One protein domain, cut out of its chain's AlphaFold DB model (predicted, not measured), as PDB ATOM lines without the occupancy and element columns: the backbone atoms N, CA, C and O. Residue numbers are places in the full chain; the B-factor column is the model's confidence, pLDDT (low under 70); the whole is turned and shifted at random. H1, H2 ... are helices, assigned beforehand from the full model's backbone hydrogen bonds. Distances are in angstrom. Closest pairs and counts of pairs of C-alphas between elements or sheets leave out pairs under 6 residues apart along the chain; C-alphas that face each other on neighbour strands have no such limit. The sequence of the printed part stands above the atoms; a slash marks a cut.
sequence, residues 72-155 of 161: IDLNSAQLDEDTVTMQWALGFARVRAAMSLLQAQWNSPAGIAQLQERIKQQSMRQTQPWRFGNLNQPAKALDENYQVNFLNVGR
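AT A GLANCE: This is residues 72 to 155 of the 161 residues of an uncharacterized protein of Acidovorax citrulli (strain AAC00-1) (UniProt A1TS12). H3 and H2 are the two arms of a wide, open V, with H4 in its mouth and the short H1 near the first turn of H2, on the mouth side of the V. Residues 147 to 155 run back along H2, and residues 124 to 129 stick out. The 84 printed residues include four named helices, H1 to H4 in chain order, and no named strand; the class is all helix, with 39 residues in them, under half. The whole is loose, radius of gyration of the C-alphas 14.8 A, spanning 42 by 36 by 20 A.

HOW THE PARTS SIT: H3, residues 109 to 123, only just touches H4, residues 139 to 146, through its residues 115 to 118 alone, with 3 pairs of C-alphas within 8 A. The closest C-alphas, of Arg 118 and Tyr 146, are 7.1 A apart; the lines are about perpendicular at 84 degrees. H2, residues 93 to 104, is apart from both. H1, residues 86 to 89, is close to but not clearly touching H2; their closest C-alphas, of Ala 89 and Val 95, are 6.4 A apart. Every O i to N i+4 pair is within hydrogen-bond range in H2, H3 and H4; H1 is too short for one.

IN THESE COORDINATES: H3 measures 20.8 A, from C-alpha 109 at (-15.137, -33.453, -42.944), and H2 16.5 A. H4 ends at C-alpha 146, (-13.956, -18.136, -37.484).

THE WHOLE: The printed part has no cut. The link H3 to H4 is long, 15 residues. No printed residue is under pLDDT 70.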
ATOM      1  N   ILE A  72     -10.936 -12.967 -26.928       91.81
ATOM      2  CA  ILE A  72     -11.474 -11.626 -27.193       91.81
ATOM      3  C   ILE A  72     -11.487 -10.725 -25.949       91.81
ATOM      4  O   ILE A  72     -11.291  -9.513 -26.093       91.81
ATOM      5  N   ASP A  73     -11.607 -11.306 -24.751       92.56
ATOM      6  CA  ASP A  73     -11.645 -10.592 -23.469       92.56
ATOM      7  C   ASP A  73     -10.258 -10.149 -22.974       92.56
ATOM      8  O   ASP A  73     -10.154  -9.391 -22.005       92.56
ATOM      9  N   LEU A  74      -9.180 -10.627 -23.604       92.00
ATOM     10  CA  LEU A  74      -7.812 -10.262 -23.244       92.00
ATOM     11  C   LEU A  74      -7.453  -8.898 -23.837       92.00
ATOM     12  O   LEU A  74      -7.649  -8.645 -25.027       92.00
ATOM     13  N   ASN A  75      -6.911  -8.002 -23.015       91.56
ATOM     14  CA  ASN A  75      -6.446  -6.694 -23.483       91.56
ATOM     15  C   ASN A  75      -5.011  -6.763 -24.046       91.56
ATOM     16  O   ASN A  75      -4.316  -7.766 -23.891       91.56
ATOM     17  N   SER A  76      -4.544  -5.671 -24.651       90.12
ATOM     18  CA  SER A  76      -3.221  -5.589 -25.293       90.12
ATOM     19  C   SER A  76      -2.029  -5.698 -24.332       90.12
ATOM     20  O   SER A  76      -0.911  -5.991 -24.759       90.12
ATOM     21  N   ALA A  77      -2.235  -5.491 -23.026       88.75
ATOM     22  CA  ALA A  77      -1.202  -5.774 -22.032       88.75
ATOM     23  C   ALA A  77      -1.042  -7.291 -21.816       88.75
ATOM     24  O   ALA A  77       0.062  -7.766 -21.560       88.75
ATOM     25  N   GLN A  78      -2.124  -8.058 -21.974       90.19
ATOM     26  CA  GLN A  78      -2.169  -9.503 -21.729       90.19
ATOM     27  C   GLN A  78      -1.866 -10.335 -22.976       90.19
ATOM     28  O   GLN A  78      -1.198 -11.359 -22.870       90.19
ATOM     29  N   LEU A  79      -2.325  -9.890 -24.146       90.94
ATOM     30  CA  LEU A  79      -2.147 -10.578 -25.421       90.94
ATOM     31  C   LEU A  79      -1.502  -9.633 -26.437       90.94
ATOM     32  O   LEU A  79      -1.905  -8.480 -26.565       90.94
ATOM     33  N   ASP A  80      -0.485 -10.129 -27.128       92.94
ATOM     34  CA  ASP A  80       0.177  -9.428 -28.223       92.94
ATOM     35  C   ASP A  80      -0.355  -9.946 -29.559       92.94
ATOM     36  O   ASP A  80      -0.341 -11.153 -29.792       92.94
ATOM     37  N   GLU A  81      -0.815  -9.043 -30.421       93.12
ATOM     38  CA  GLU A  81      -1.365  -9.379 -31.741       93.12
ATOM     39  C   GLU A  81      -0.476  -8.864 -32.889       93.12
ATOM     40  O   GLU A  81      -0.693  -9.237 -34.040       93.12
ATOM     41  N   ASP A  82       0.552  -8.057 -32.584       93.31
ATOM     42  CA  ASP A  82       1.247  -7.246 -33.592       93.31
ATOM     43  C   ASP A  82       2.719  -7.633 -33.801       93.31
ATOM     44  O   ASP A  82       3.254  -7.446 -34.898       93.31
ATOM     45  N   THR A  83       3.408  -8.181 -32.791       95.75
ATOM     46  CA  THR A  83       4.848  -8.490 -32.930       95.75
ATOM     47  C   THR A  83       5.106  -9.688 -33.845       95.75
ATOM     48  O   THR A  83       6.038  -9.670 -34.655       95.75
ATOM     49  N   VAL A  84       4.299 -10.745 -33.724       94.69
ATOM     50  CA  VAL A  84       4.435 -11.985 -34.502       94.69
ATOM     51  C   VAL A  84       3.348 -12.019 -35.570       94.69
ATOM     52  O   VAL A  84       2.246 -12.509 -35.348       94.69
ATOM     53  N   THR A  85       3.656 -11.483 -36.748       94.62
ATOM     54  CA  THR A  85       2.691 -11.406 -37.851       94.62
ATOM     55  C   THR A  85       2.714 -12.659 -38.723       94.62
ATOM     56  O   THR A  85       3.750 -13.311 -38.883       94.62
ATOM     57  N   MET A  86       1.595 -12.955 -39.395       92.69
ATOM     58  CA  MET A  86       1.566 -14.002 -40.425       92.69
ATOM     59  C   MET A  86       2.536 -13.714 -41.574       92.69
ATOM     60  O   MET A  86       3.113 -14.645 -42.122       92.69
ATOM     61  N   GLN A  87       2.768 -12.444 -41.918       95.25
ATOM     62  CA  GLN A  87       3.768 -12.072 -42.923       95.25
ATOM     63  C   GLN A  87       5.174 -12.522 -42.507       95.25
ATOM     64  O   GLN A  87       5.900 -13.085 -43.324       95.25
ATOM     65  N   TRP A  88       5.549 -12.302 -41.244       95.25
ATOM     66  CA  TRP A  88       6.817 -12.788 -40.709       95.25
ATOM     67  C   TRP A  88       6.852 -14.320 -40.654       95.25
ATOM     68  O   TRP A  88       7.801 -14.927 -41.146       95.25
ATOM     69  N   ALA A  89       5.796 -14.953 -40.135       93.50
ATOM     70  CA  ALA A  89       5.723 -16.407 -40.002       93.50
ATOM     71  C   ALA A  89       5.816 -17.124 -41.364       93.50
ATOM     72  O   ALA A  89       6.517 -18.121 -41.504       93.50
ATOM     73  N   LEU A  90       5.183 -16.587 -42.411       95.19
ATOM     74  CA  LEU A  90       5.268 -17.106 -43.783       95.19
ATOM     75  C   LEU A  90       6.656 -16.917 -44.432       95.19
ATOM     76  O   LEU A  90       6.928 -17.484 -45.497       95.19
ATOM     77  N   GLY A  91       7.566 -16.178 -43.792       93.94
ATOM     78  CA  GLY A  91       8.981 -16.140 -44.163       93.94
ATOM     79  C   GLY A  91       9.666 -17.507 -44.031       93.94
ATOM     80  O   GLY A  91      10.566 -17.824 -44.812       93.94
ATOM     81  N   PHE A  92       9.175 -18.366 -43.135       91.94
ATOM     82  CA  PHE A  92       9.746 -19.678 -42.846       91.94
ATOM     83  C   PHE A  92       9.149 -20.782 -43.724       91.94
ATOM     84  O   PHE A  92       7.931 -20.897 -43.889       91.94
ATOM     85  N   ALA A  93      10.006 -21.646 -44.279       92.75
ATOM     86  CA  ALA A  93       9.585 -22.689 -45.217       92.75
ATOM     87  C   ALA A  93       8.587 -23.682 -44.596       92.75
ATOM     88  O   ALA A  93       7.611 -24.059 -45.247       92.75
ATOM     89  N   ARG A  94       8.789 -24.052 -43.324       91.06
ATOM     90  CA  ARG A  94       7.897 -24.968 -42.597       91.06
ATOM     91  C   ARG A  94       6.483 -24.409 -42.447       91.06
ATOM     92  O   ARG A  94       5.509 -25.131 -42.641       91.06
ATOM     93  N   VAL A  95       6.372 -23.111 -42.164       93.62
ATOM     94  CA  VAL A  95       5.083 -22.436 -41.986       93.62
ATOM     95  C   VAL A  95       4.375 -22.322 -43.330       93.62
ATOM     96  O   VAL A  95       3.181 -22.591 -43.407       93.62
ATOM     97  N   ARG A  96       5.101 -22.015 -44.415       95.31
ATOM     98  CA  ARG A  96       4.516 -22.030 -45.767       95.31
ATOM     99  C   ARG A  96       3.960 -23.401 -46.135       95.31
ATOM    100  O   ARG A  96       2.839 -23.478 -46.621       95.31
ATOM    101  N   ALA A  97       4.710 -24.474 -45.884       94.12
ATOM    102  CA  ALA A  97       4.250 -25.832 -46.166       94.12
ATOM    103  C   ALA A  97       2.980 -26.183 -45.369       94.12
ATOM    104  O   ALA A  97       2.016 -26.699 -45.936       94.12
ATOM    105  N   ALA A  98       2.954 -25.838 -44.080       94.38
ATOM    106  CA  ALA A  98       1.785 -26.002 -43.222       94.38
ATOM    107  C   ALA A  98       0.571 -25.201 -43.718       94.38
ATOM    108  O   ALA A  98      -0.534 -25.737 -43.791       94.38
ATOM    109  N   MET A  99       0.774 -23.939 -44.109       95.12
ATOM    110  CA  MET A  99      -0.289 -23.084 -44.633       95.12
ATOM    111  C   MET A  99      -0.860 -23.636 -45.942       95.12
ATOM    112  O   MET A  99      -2.077 -23.710 -46.090       95.12
ATOM    113  N   SER A 100      -0.003 -24.089 -46.863       95.50
ATOM    114  CA  SER A 100      -0.442 -24.734 -48.104       95.50
ATOM    115  C   SER A 100      -1.267 -25.992 -47.832       95.50
ATOM    116  O   SER A 100      -2.277 -26.217 -48.495       95.50
ATOM    117  N   LEU A 101      -0.882 -26.799 -46.836       94.75
ATOM    118  CA  LEU A 101      -1.644 -27.984 -46.445       94.75
ATOM    119  C   LEU A 101      -3.017 -27.611 -45.868       94.75
ATOM    120  O   LEU A 101      -4.026 -28.177 -46.283       94.75
ATOM    121  N   LEU A 102      -3.064 -26.629 -44.963       93.62
ATOM    122  CA  LEU A 102      -4.314 -26.113 -44.396       93.62
ATOM    123  C   LEU A 102      -5.253 -25.581 -45.481       93.62
ATOM    124  O   LEU A 102      -6.449 -25.862 -45.448       93.62
ATOM    125  N   GLN A 103      -4.709 -24.850 -46.455       93.00
ATOM    126  CA  GLN A 103      -5.461 -24.344 -47.600       93.00
ATOM    127  C   GLN A 103      -5.932 -25.465 -48.525       93.00
ATOM    128  O   GLN A 103      -7.032 -25.371 -49.049       93.00
ATOM    129  N   ALA A 104      -5.156 -26.529 -48.725       94.00
ATOM    130  CA  ALA A 104      -5.579 -27.668 -49.539       94.00
ATOM    131  C   ALA A 104      -6.659 -28.520 -48.847       94.00
ATOM    132  O   ALA A 104      -7.493 -29.122 -49.518       94.00
ATOM    133  N   GLN A 105      -6.651 -28.567 -47.511       92.06
ATOM    134  CA  GLN A 105      -7.517 -29.426 -46.694       92.06
ATOM    135  C   GLN A 105      -8.588 -28.651 -45.918       92.06
ATOM    136  O   GLN A 105      -9.153 -29.160 -44.943       92.06
ATOM    137  N   TRP A 106      -8.884 -27.417 -46.330       88.69
ATOM    138  CA  TRP A 106      -9.845 -26.553 -45.638       88.69
ATOM    139  C   TRP A 106     -11.235 -27.202 -45.521       88.69
ATOM    140  O   TRP A 106     -11.921 -27.019 -44.519       88.69
ATOM    141  N   ASN A 107     -11.626 -27.994 -46.525       93.62
ATOM    142  CA  ASN A 107     -12.918 -28.668 -46.645       93.62
ATOM    143  C   ASN A 107     -12.900 -30.120 -46.139       93.62
ATOM    144  O   ASN A 107     -13.703 -30.941 -46.585       93.62
ATOM    145  N   SER A 108     -11.989 -30.462 -45.227       94.88
ATOM    146  CA  SER A 108     -12.042 -31.763 -44.555       94.88
ATOM    147  C   SER A 108     -13.398 -31.962 -43.847       94.88
ATOM    148  O   SER A 108     -14.016 -30.978 -43.434       94.88
ATOM    149  N   PRO A 109     -13.873 -33.208 -43.644       95.69
ATOM    150  CA  PRO A 109     -15.137 -33.453 -42.944       95.69
ATOM    151  C   PRO A 109     -15.214 -32.771 -41.570       95.69
ATOM    152  O   PRO A 109     -16.243 -32.197 -41.223       95.69
ATOM    153  N   ALA A 110     -14.105 -32.766 -40.820       93.62
ATOM    154  CA  ALA A 110     -14.002 -32.071 -39.539       93.62
ATOM    155  C   ALA A 110     -14.063 -30.543 -39.697       93.62
ATOM    156  O   ALA A 110     -14.793 -29.885 -38.959       93.62
ATOM    157  N   GLY A 111     -13.359 -29.977 -40.685       94.00
ATOM    158  CA  GLY A 111     -13.399 -28.541 -40.971       94.00
ATOM    159  C   GLY A 111     -14.789 -28.060 -41.396       94.00
ATOM    160  O   GLY A 111     -15.255 -27.024 -40.924       94.00
ATOM    161  N   ILE A 112     -15.498 -28.841 -42.218       95.88
ATOM    162  CA  ILE A 112     -16.888 -28.559 -42.606       95.88
ATOM    163  C   ILE A 112     -17.815 -28.633 -41.388       95.88
ATOM    164  O   ILE A 112     -18.633 -27.732 -41.204       95.88
ATOM    165  N   ALA A 113     -17.687 -29.661 -40.546       95.56
ATOM    166  CA  ALA A 113     -18.496 -29.785 -39.333       95.56
ATOM    167  C   ALA A 113     -18.268 -28.599 -38.379       95.56
ATOM    168  O   ALA A 113     -19.228 -27.996 -37.899       95.56
ATOM    169  N   GLN A 114     -17.008 -28.197 -38.176       94.19
ATOM    170  CA  GLN A 114     -16.662 -27.035 -37.358       94.19
ATOM    171  C   GLN A 114     -17.208 -25.731 -37.954       94.19
ATOM    172  O   GLN A 114     -17.724 -24.883 -37.226       94.19
ATOM    173  N   LEU A 115     -17.126 -25.565 -39.278       94.69
ATOM    174  CA  LEU A 115     -17.699 -24.418 -39.981       94.69
ATOM    175  C   LEU A 115     -19.216 -24.337 -39.773       94.69
ATOM    176  O   LEU A 115     -19.730 -23.273 -39.432       94.69
ATOM    177  N   GLN A 116     -19.927 -25.452 -39.950       94.81
ATOM    178  CA  GLN A 116     -21.376 -25.525 -39.757       94.81
ATOM    179  C   GLN A 116     -21.775 -25.176 -38.323       94.81
ATOM    180  O   GLN A 116     -22.689 -24.376 -38.129       94.81
ATOM    181  N   GLU A 117     -21.072 -25.723 -37.331       93.94
ATOM    182  CA  GLU A 117     -21.345 -25.438 -35.923       93.94
ATOM    183  C   GLU A 117     -21.137 -23.951 -35.609       93.94
ATOM    184  O   GLU A 117     -22.015 -23.307 -35.037       93.94
ATOM    185  N   ARG A 118     -20.032 -23.355 -36.073       92.38
ATOM    186  CA  ARG A 118     -19.773 -21.919 -35.886       92.38
ATOM    187  C   ARG A 118     -20.819 -21.042 -36.569       92.38
ATOM    188  O   ARG A 118     -21.293 -20.081 -35.965       92.38
ATOM    189  N   ILE A 119     -21.206 -21.367 -37.805       93.38
ATOM    190  CA  ILE A 119     -22.268 -20.642 -38.516       93.38
ATOM    191  C   ILE A 119     -23.581 -20.749 -37.743       93.38
ATOM    192  O   ILE A 119     -24.246 -19.735 -37.563       93.38
ATOM    193  N   LYS A 120     -23.943 -21.938 -37.257       92.75
ATOM    194  CA  LYS A 120     -25.171 -22.168 -36.488       92.75
ATOM    195  C   LYS A 120     -25.179 -21.381 -35.175       92.75
ATOM    196  O   LYS A 120     -26.183 -20.768 -34.837       92.75
ATOM    197  N   GLN A 121     -24.066 -21.358 -34.447       89.88
ATOM    198  CA  GLN A 121     -23.948 -20.583 -33.209       89.88
ATOM    199  C   GLN A 121     -24.063 -19.075 -33.462       89.88
ATOM    200  O   GLN A 121     -24.717 -18.361 -32.699       89.88
ATOM    201  N   GLN A 122     -23.451 -18.580 -34.541       89.81
ATOM    202  CA  GLN A 122     -23.536 -17.168 -34.908       89.81
ATOM    203  C   GLN A 122     -24.911 -16.799 -35.472       89.81
ATOM    204  O   GLN A 122     -25.412 -15.723 -35.164       89.81
ATOM    205  N   SER A 123     -25.555 -17.684 -36.238       88.75
ATOM    206  CA  SER A 123     -26.860 -17.427 -36.855       88.75
ATOM    207  C   SER A 123     -27.959 -17.210 -35.823       88.75
ATOM    208  O   SER A 123     -28.817 -16.362 -36.025       88.75
ATOM    209  N   MET A 124     -27.889 -17.889 -34.673       86.19
ATOM    210  CA  MET A 124     -28.816 -17.666 -33.556       86.19
ATOM    211  C   MET A 124     -28.790 -16.226 -33.029       86.19
ATOM    212  O   MET A 124     -29.754 -15.781 -32.410       86.19
ATOM    213  N   ARG A 125     -27.688 -15.502 -33.245       83.75
ATOM    214  CA  ARG A 125     -27.495 -14.120 -32.790       83.75
ATOM    215  C   ARG A 125     -27.721 -13.095 -33.902       83.75
ATOM    216  O   ARG A 125     -27.697 -11.901 -33.621       83.75
ATOM    217  N   GLN A 126     -27.914 -13.542 -35.143       82.38
ATOM    218  CA  GLN A 126     -27.979 -12.683 -36.322       82.38
ATOM    219  C   GLN A 126     -29.389 -12.688 -36.910       82.38
ATOM    220  O   GLN A 126     -29.948 -13.731 -37.229       82.38
ATOM    221  N   THR A 127     -29.958 -11.500 -37.091       79.81
ATOM    222  CA  THR A 127     -31.293 -11.315 -37.687       79.81
ATOM    223  C   THR A 127     -31.241 -10.902 -39.158       79.81
ATOM    224  O   THR A 127     -32.258 -10.947 -39.845       79.81
ATOM    225  N   GLN A 128     -30.063 -10.520 -39.657       85.31
ATOM    226  CA  GLN A 128     -29.831 -10.104 -41.040       85.31
ATOM    227  C   GLN A 128     -28.726 -10.946 -41.686       85.31
ATOM    228  O   GLN A 128     -27.889 -11.485 -40.961       85.31
ATOM    229  N   PRO A 129     -28.677 -11.044 -43.031       85.62
ATOM    230  CA  PRO A 129     -27.557 -11.669 -43.727       85.62
ATOM    231  C   PRO A 129     -26.227 -11.041 -43.295       85.62
ATOM    232  O   PRO A 129     -26.071  -9.821 -43.323       85.62
ATOM    233  N   TRP A 130     -25.258 -11.871 -42.912       86.44
ATOM    234  CA  TRP A 130     -23.936 -11.420 -42.481       86.44
ATOM    235  C   TRP A 130     -22.838 -12.172 -43.225       86.44
ATOM    236  O   TRP A 130     -23.035 -13.271 -43.748       86.44
ATOM    237  N   ARG A 131     -21.648 -11.574 -43.255       86.56
ATOM    238  CA  ARG A 131     -20.453 -12.223 -43.786       86.56
ATOM    239  C   ARG A 131     -19.804 -13.063 -42.687       86.56
ATOM    240  O   ARG A 131     -19.409 -12.525 -41.654       86.56
ATOM    241  N   PHE A 132     -19.663 -14.365 -42.924       87.50
ATOM    242  CA  PHE A 132     -18.857 -15.229 -42.065       87.50
ATOM    243  C   PHE A 132     -17.369 -14.975 -42.341       87.50
ATOM    244  O   PHE A 132     -16.907 -15.142 -43.470       87.50
ATOM    245  N   GLY A 133     -16.639 -14.535 -41.316       85.38
ATOM    246  CA  GLY A 133     -15.254 -14.085 -41.430       85.38
ATOM    247  C   GLY A 133     -15.134 -12.643 -41.936       85.38
ATOM    248  O   GLY A 133     -15.509 -12.317 -43.066       85.38
ATOM    249  N   ASN A 134     -14.563 -11.770 -41.105       85.44
ATOM    250  CA  ASN A 134     -14.210 -10.401 -41.474       85.44
ATOM    251  C   ASN A 134     -12.744 -10.131 -41.127       85.44
ATOM    252  O   ASN A 134     -12.428  -9.845 -39.977       85.44
ATOM    253  N   LEU A 135     -11.874 -10.166 -42.137       85.62
ATOM    254  CA  LEU A 135     -10.424  -9.991 -41.979       85.62
ATOM    255  C   LEU A 135      -9.999  -8.609 -41.448       85.62
ATOM    256  O   LEU A 135      -8.828  -8.421 -41.150       85.62
ATOM    257  N   ASN A 136     -10.929  -7.661 -41.308       89.19
ATOM    258  CA  ASN A 136     -10.676  -6.371 -40.662       89.19
ATOM    259  C   ASN A 136     -10.805  -6.426 -39.127       89.19
ATOM    260  O   ASN A 136     -10.670  -5.397 -38.468       89.19
ATOM    261  N   GLN A 137     -11.142  -7.582 -38.551       90.75
ATOM    262  CA  GLN A 137     -11.204  -7.771 -37.102       90.75
ATOM    263  C   GLN A 137      -9.830  -8.132 -36.512       90.75
ATOM    264  O   GLN A 137      -8.980  -8.648 -37.238       90.75
ATOM    265  N   PRO A 138      -9.622  -7.912 -35.196       92.62
ATOM    266  CA  PRO A 138      -8.407  -8.340 -34.503       92.62
ATOM    267  C   PRO A 138      -8.136  -9.839 -34.667       92.62
ATOM    268  O   PRO A 138      -9.075 -10.639 -34.744       92.62
ATOM    269  N   ALA A 139      -6.861 -10.226 -34.666       92.75
ATOM    270  CA  ALA A 139      -6.437 -11.609 -34.863       92.75
ATOM    271  C   ALA A 139      -7.072 -12.552 -33.831       92.75
ATOM    272  O   ALA A 139      -7.590 -13.605 -34.202       92.75
ATOM    273  N   LYS A 140      -7.147 -12.134 -32.561       93.56
ATOM    274  CA  LYS A 140      -7.795 -12.907 -31.487       93.56
ATOM    275  C   LYS A 140      -9.280 -13.174 -31.741       93.56
ATOM    276  O   LYS A 140      -9.787 -14.244 -31.422       93.56
ATOM    277  N   ALA A 141      -9.985 -12.210 -32.336       92.94
ATOM    278  CA  ALA A 141     -11.397 -12.361 -32.665       92.94
ATOM    279  C   ALA A 141     -11.576 -13.304 -33.853       92.94
ATOM    280  O   ALA A 141     -12.544 -14.067 -33.885       92.94
ATOM    281  N   LEU A 142     -10.638 -13.264 -34.804       92.31
ATOM    282  CA  LEU A 142     -10.643 -14.147 -35.957       92.31
ATOM    283  C   LEU A 142     -10.407 -15.611 -35.579       92.31
ATOM    284  O   LEU A 142     -11.170 -16.483 -36.007       92.31
ATOM    285  N   ASP A 143      -9.383 -15.843 -34.761       91.75
ATOM    286  CA  ASP A 143      -9.005 -17.142 -34.202       91.75
ATOM    287  C   ASP A 143     -10.179 -17.765 -33.430       91.75
ATOM    288  O   ASP A 143     -10.687 -18.834 -33.779       91.75
ATOM    289  N   GLU A 144     -10.732 -17.009 -32.479       91.06
ATOM    290  CA  GLU A 144     -11.785 -17.514 -31.609       91.06
ATOM    291  C   GLU A 144     -13.090 -17.810 -32.358       91.06
ATOM    292  O   GLU A 144     -13.740 -18.819 -32.076       91.06
ATOM    293  N   ASN A 145     -13.486 -16.966 -33.322       90.62
ATOM    294  CA  ASN A 145     -14.832 -17.018 -33.902       90.62
ATOM    295  C   ASN A 145     -14.927 -17.694 -35.271       90.62
ATOM    296  O   ASN A 145     -15.996 -18.222 -35.590       90.62
ATOM    297  N   TYR A 146     -13.868 -17.686 -36.086       91.12
ATOM    298  CA  TYR A 146     -13.956 -18.136 -37.484       91.12
ATOM    299  C   TYR A 146     -12.959 -19.228 -37.860       91.12
ATOM    300  O   TYR A 146     -13.070 -19.774 -38.957       91.12
ATOM    301  N   GLN A 147     -12.018 -19.596 -36.987       90.25
ATOM    302  CA  GLN A 147     -11.074 -20.664 -37.299       90.25
ATOM    303  C   GLN A 147     -11.757 -22.035 -37.333       90.25
ATOM    304  O   GLN A 147     -12.353 -22.487 -36.353       90.25
ATOM    305  N   VAL A 148     -11.640 -22.724 -38.466       91.88
ATOM    306  CA  VAL A 148     -12.271 -24.036 -38.706       91.88
ATOM    307  C   VAL A 148     -11.270 -25.168 -38.893       91.88
ATOM    308  O   VAL A 148     -11.658 -26.330 -38.913       91.88
ATOM    309  N   ASN A 149      -9.987 -24.840 -39.037       91.62
ATOM    310  CA  ASN A 149      -8.920 -25.811 -39.214       91.62
ATOM    311  C   ASN A 149      -7.624 -25.294 -38.575       91.62
ATOM    312  O   ASN A 149      -7.383 -24.083 -38.533       91.62
ATOM    313  N   PHE A 150      -6.798 -26.210 -38.084       91.25
ATOM    314  CA  PHE A 150      -5.506 -25.909 -37.483       91.25
ATOM    315  C   PHE A 150      -4.532 -27.058 -37.723       91.25
ATOM    316  O   PHE A 150      -4.918 -28.212 -37.901       91.25
ATOM    317  N   LEU A 151      -3.248 -26.722 -37.737       90.75
ATOM    318  CA  LEU A 151      -2.170 -27.683 -37.873       90.75
ATOM    319  C   LEU A 151      -1.056 -27.281 -36.917       90.75
ATOM    320  O   LEU A 151      -0.674 -26.114 -36.861       90.75
ATOM    321  N   ASN A 152      -0.516 -28.257 -36.196       87.81
ATOM    322  CA  ASN A 152       0.652 -28.025 -35.361       87.81
ATOM    323  C   ASN A 152       1.883 -27.838 -36.247       87.81
ATOM    324  O   ASN A 152       2.190 -28.685 -37.089       87.81
ATOM    325  N   VAL A 153       2.594 -26.735 -36.028       86.31
ATOM    326  CA  VAL A 153       3.850 -26.423 -36.710       86.31
ATOM    327  C   VAL A 153       4.959 -26.397 -35.676       86.31
ATOM    328  O   VAL A 153       4.824 -25.763 -34.634       86.31
ATOM    329  N   GLY A 154       6.066 -27.063 -35.987       82.31
ATOM    330  CA  GLY A 154       7.198 -27.141 -35.079       82.31
ATOM    331  C   GLY A 154       7.096 -28.290 -34.070       82.31
ATOM    332  O   GLY A 154       6.011 -28.766 -33.726       82.31
ATOM    333  N   ARG A 155       8.251 -28.734 -33.581       84.44
ATOM    334  CA  ARG A 155       8.428 -29.620 -32.422       84.44
ATOM    335  C   ARG A 155       9.635 -29.148 -31.618       84.44
ATOM    336  O   ARG A 155      10.520 -28.494 -32.158       84.44
TER     337      ARG A 155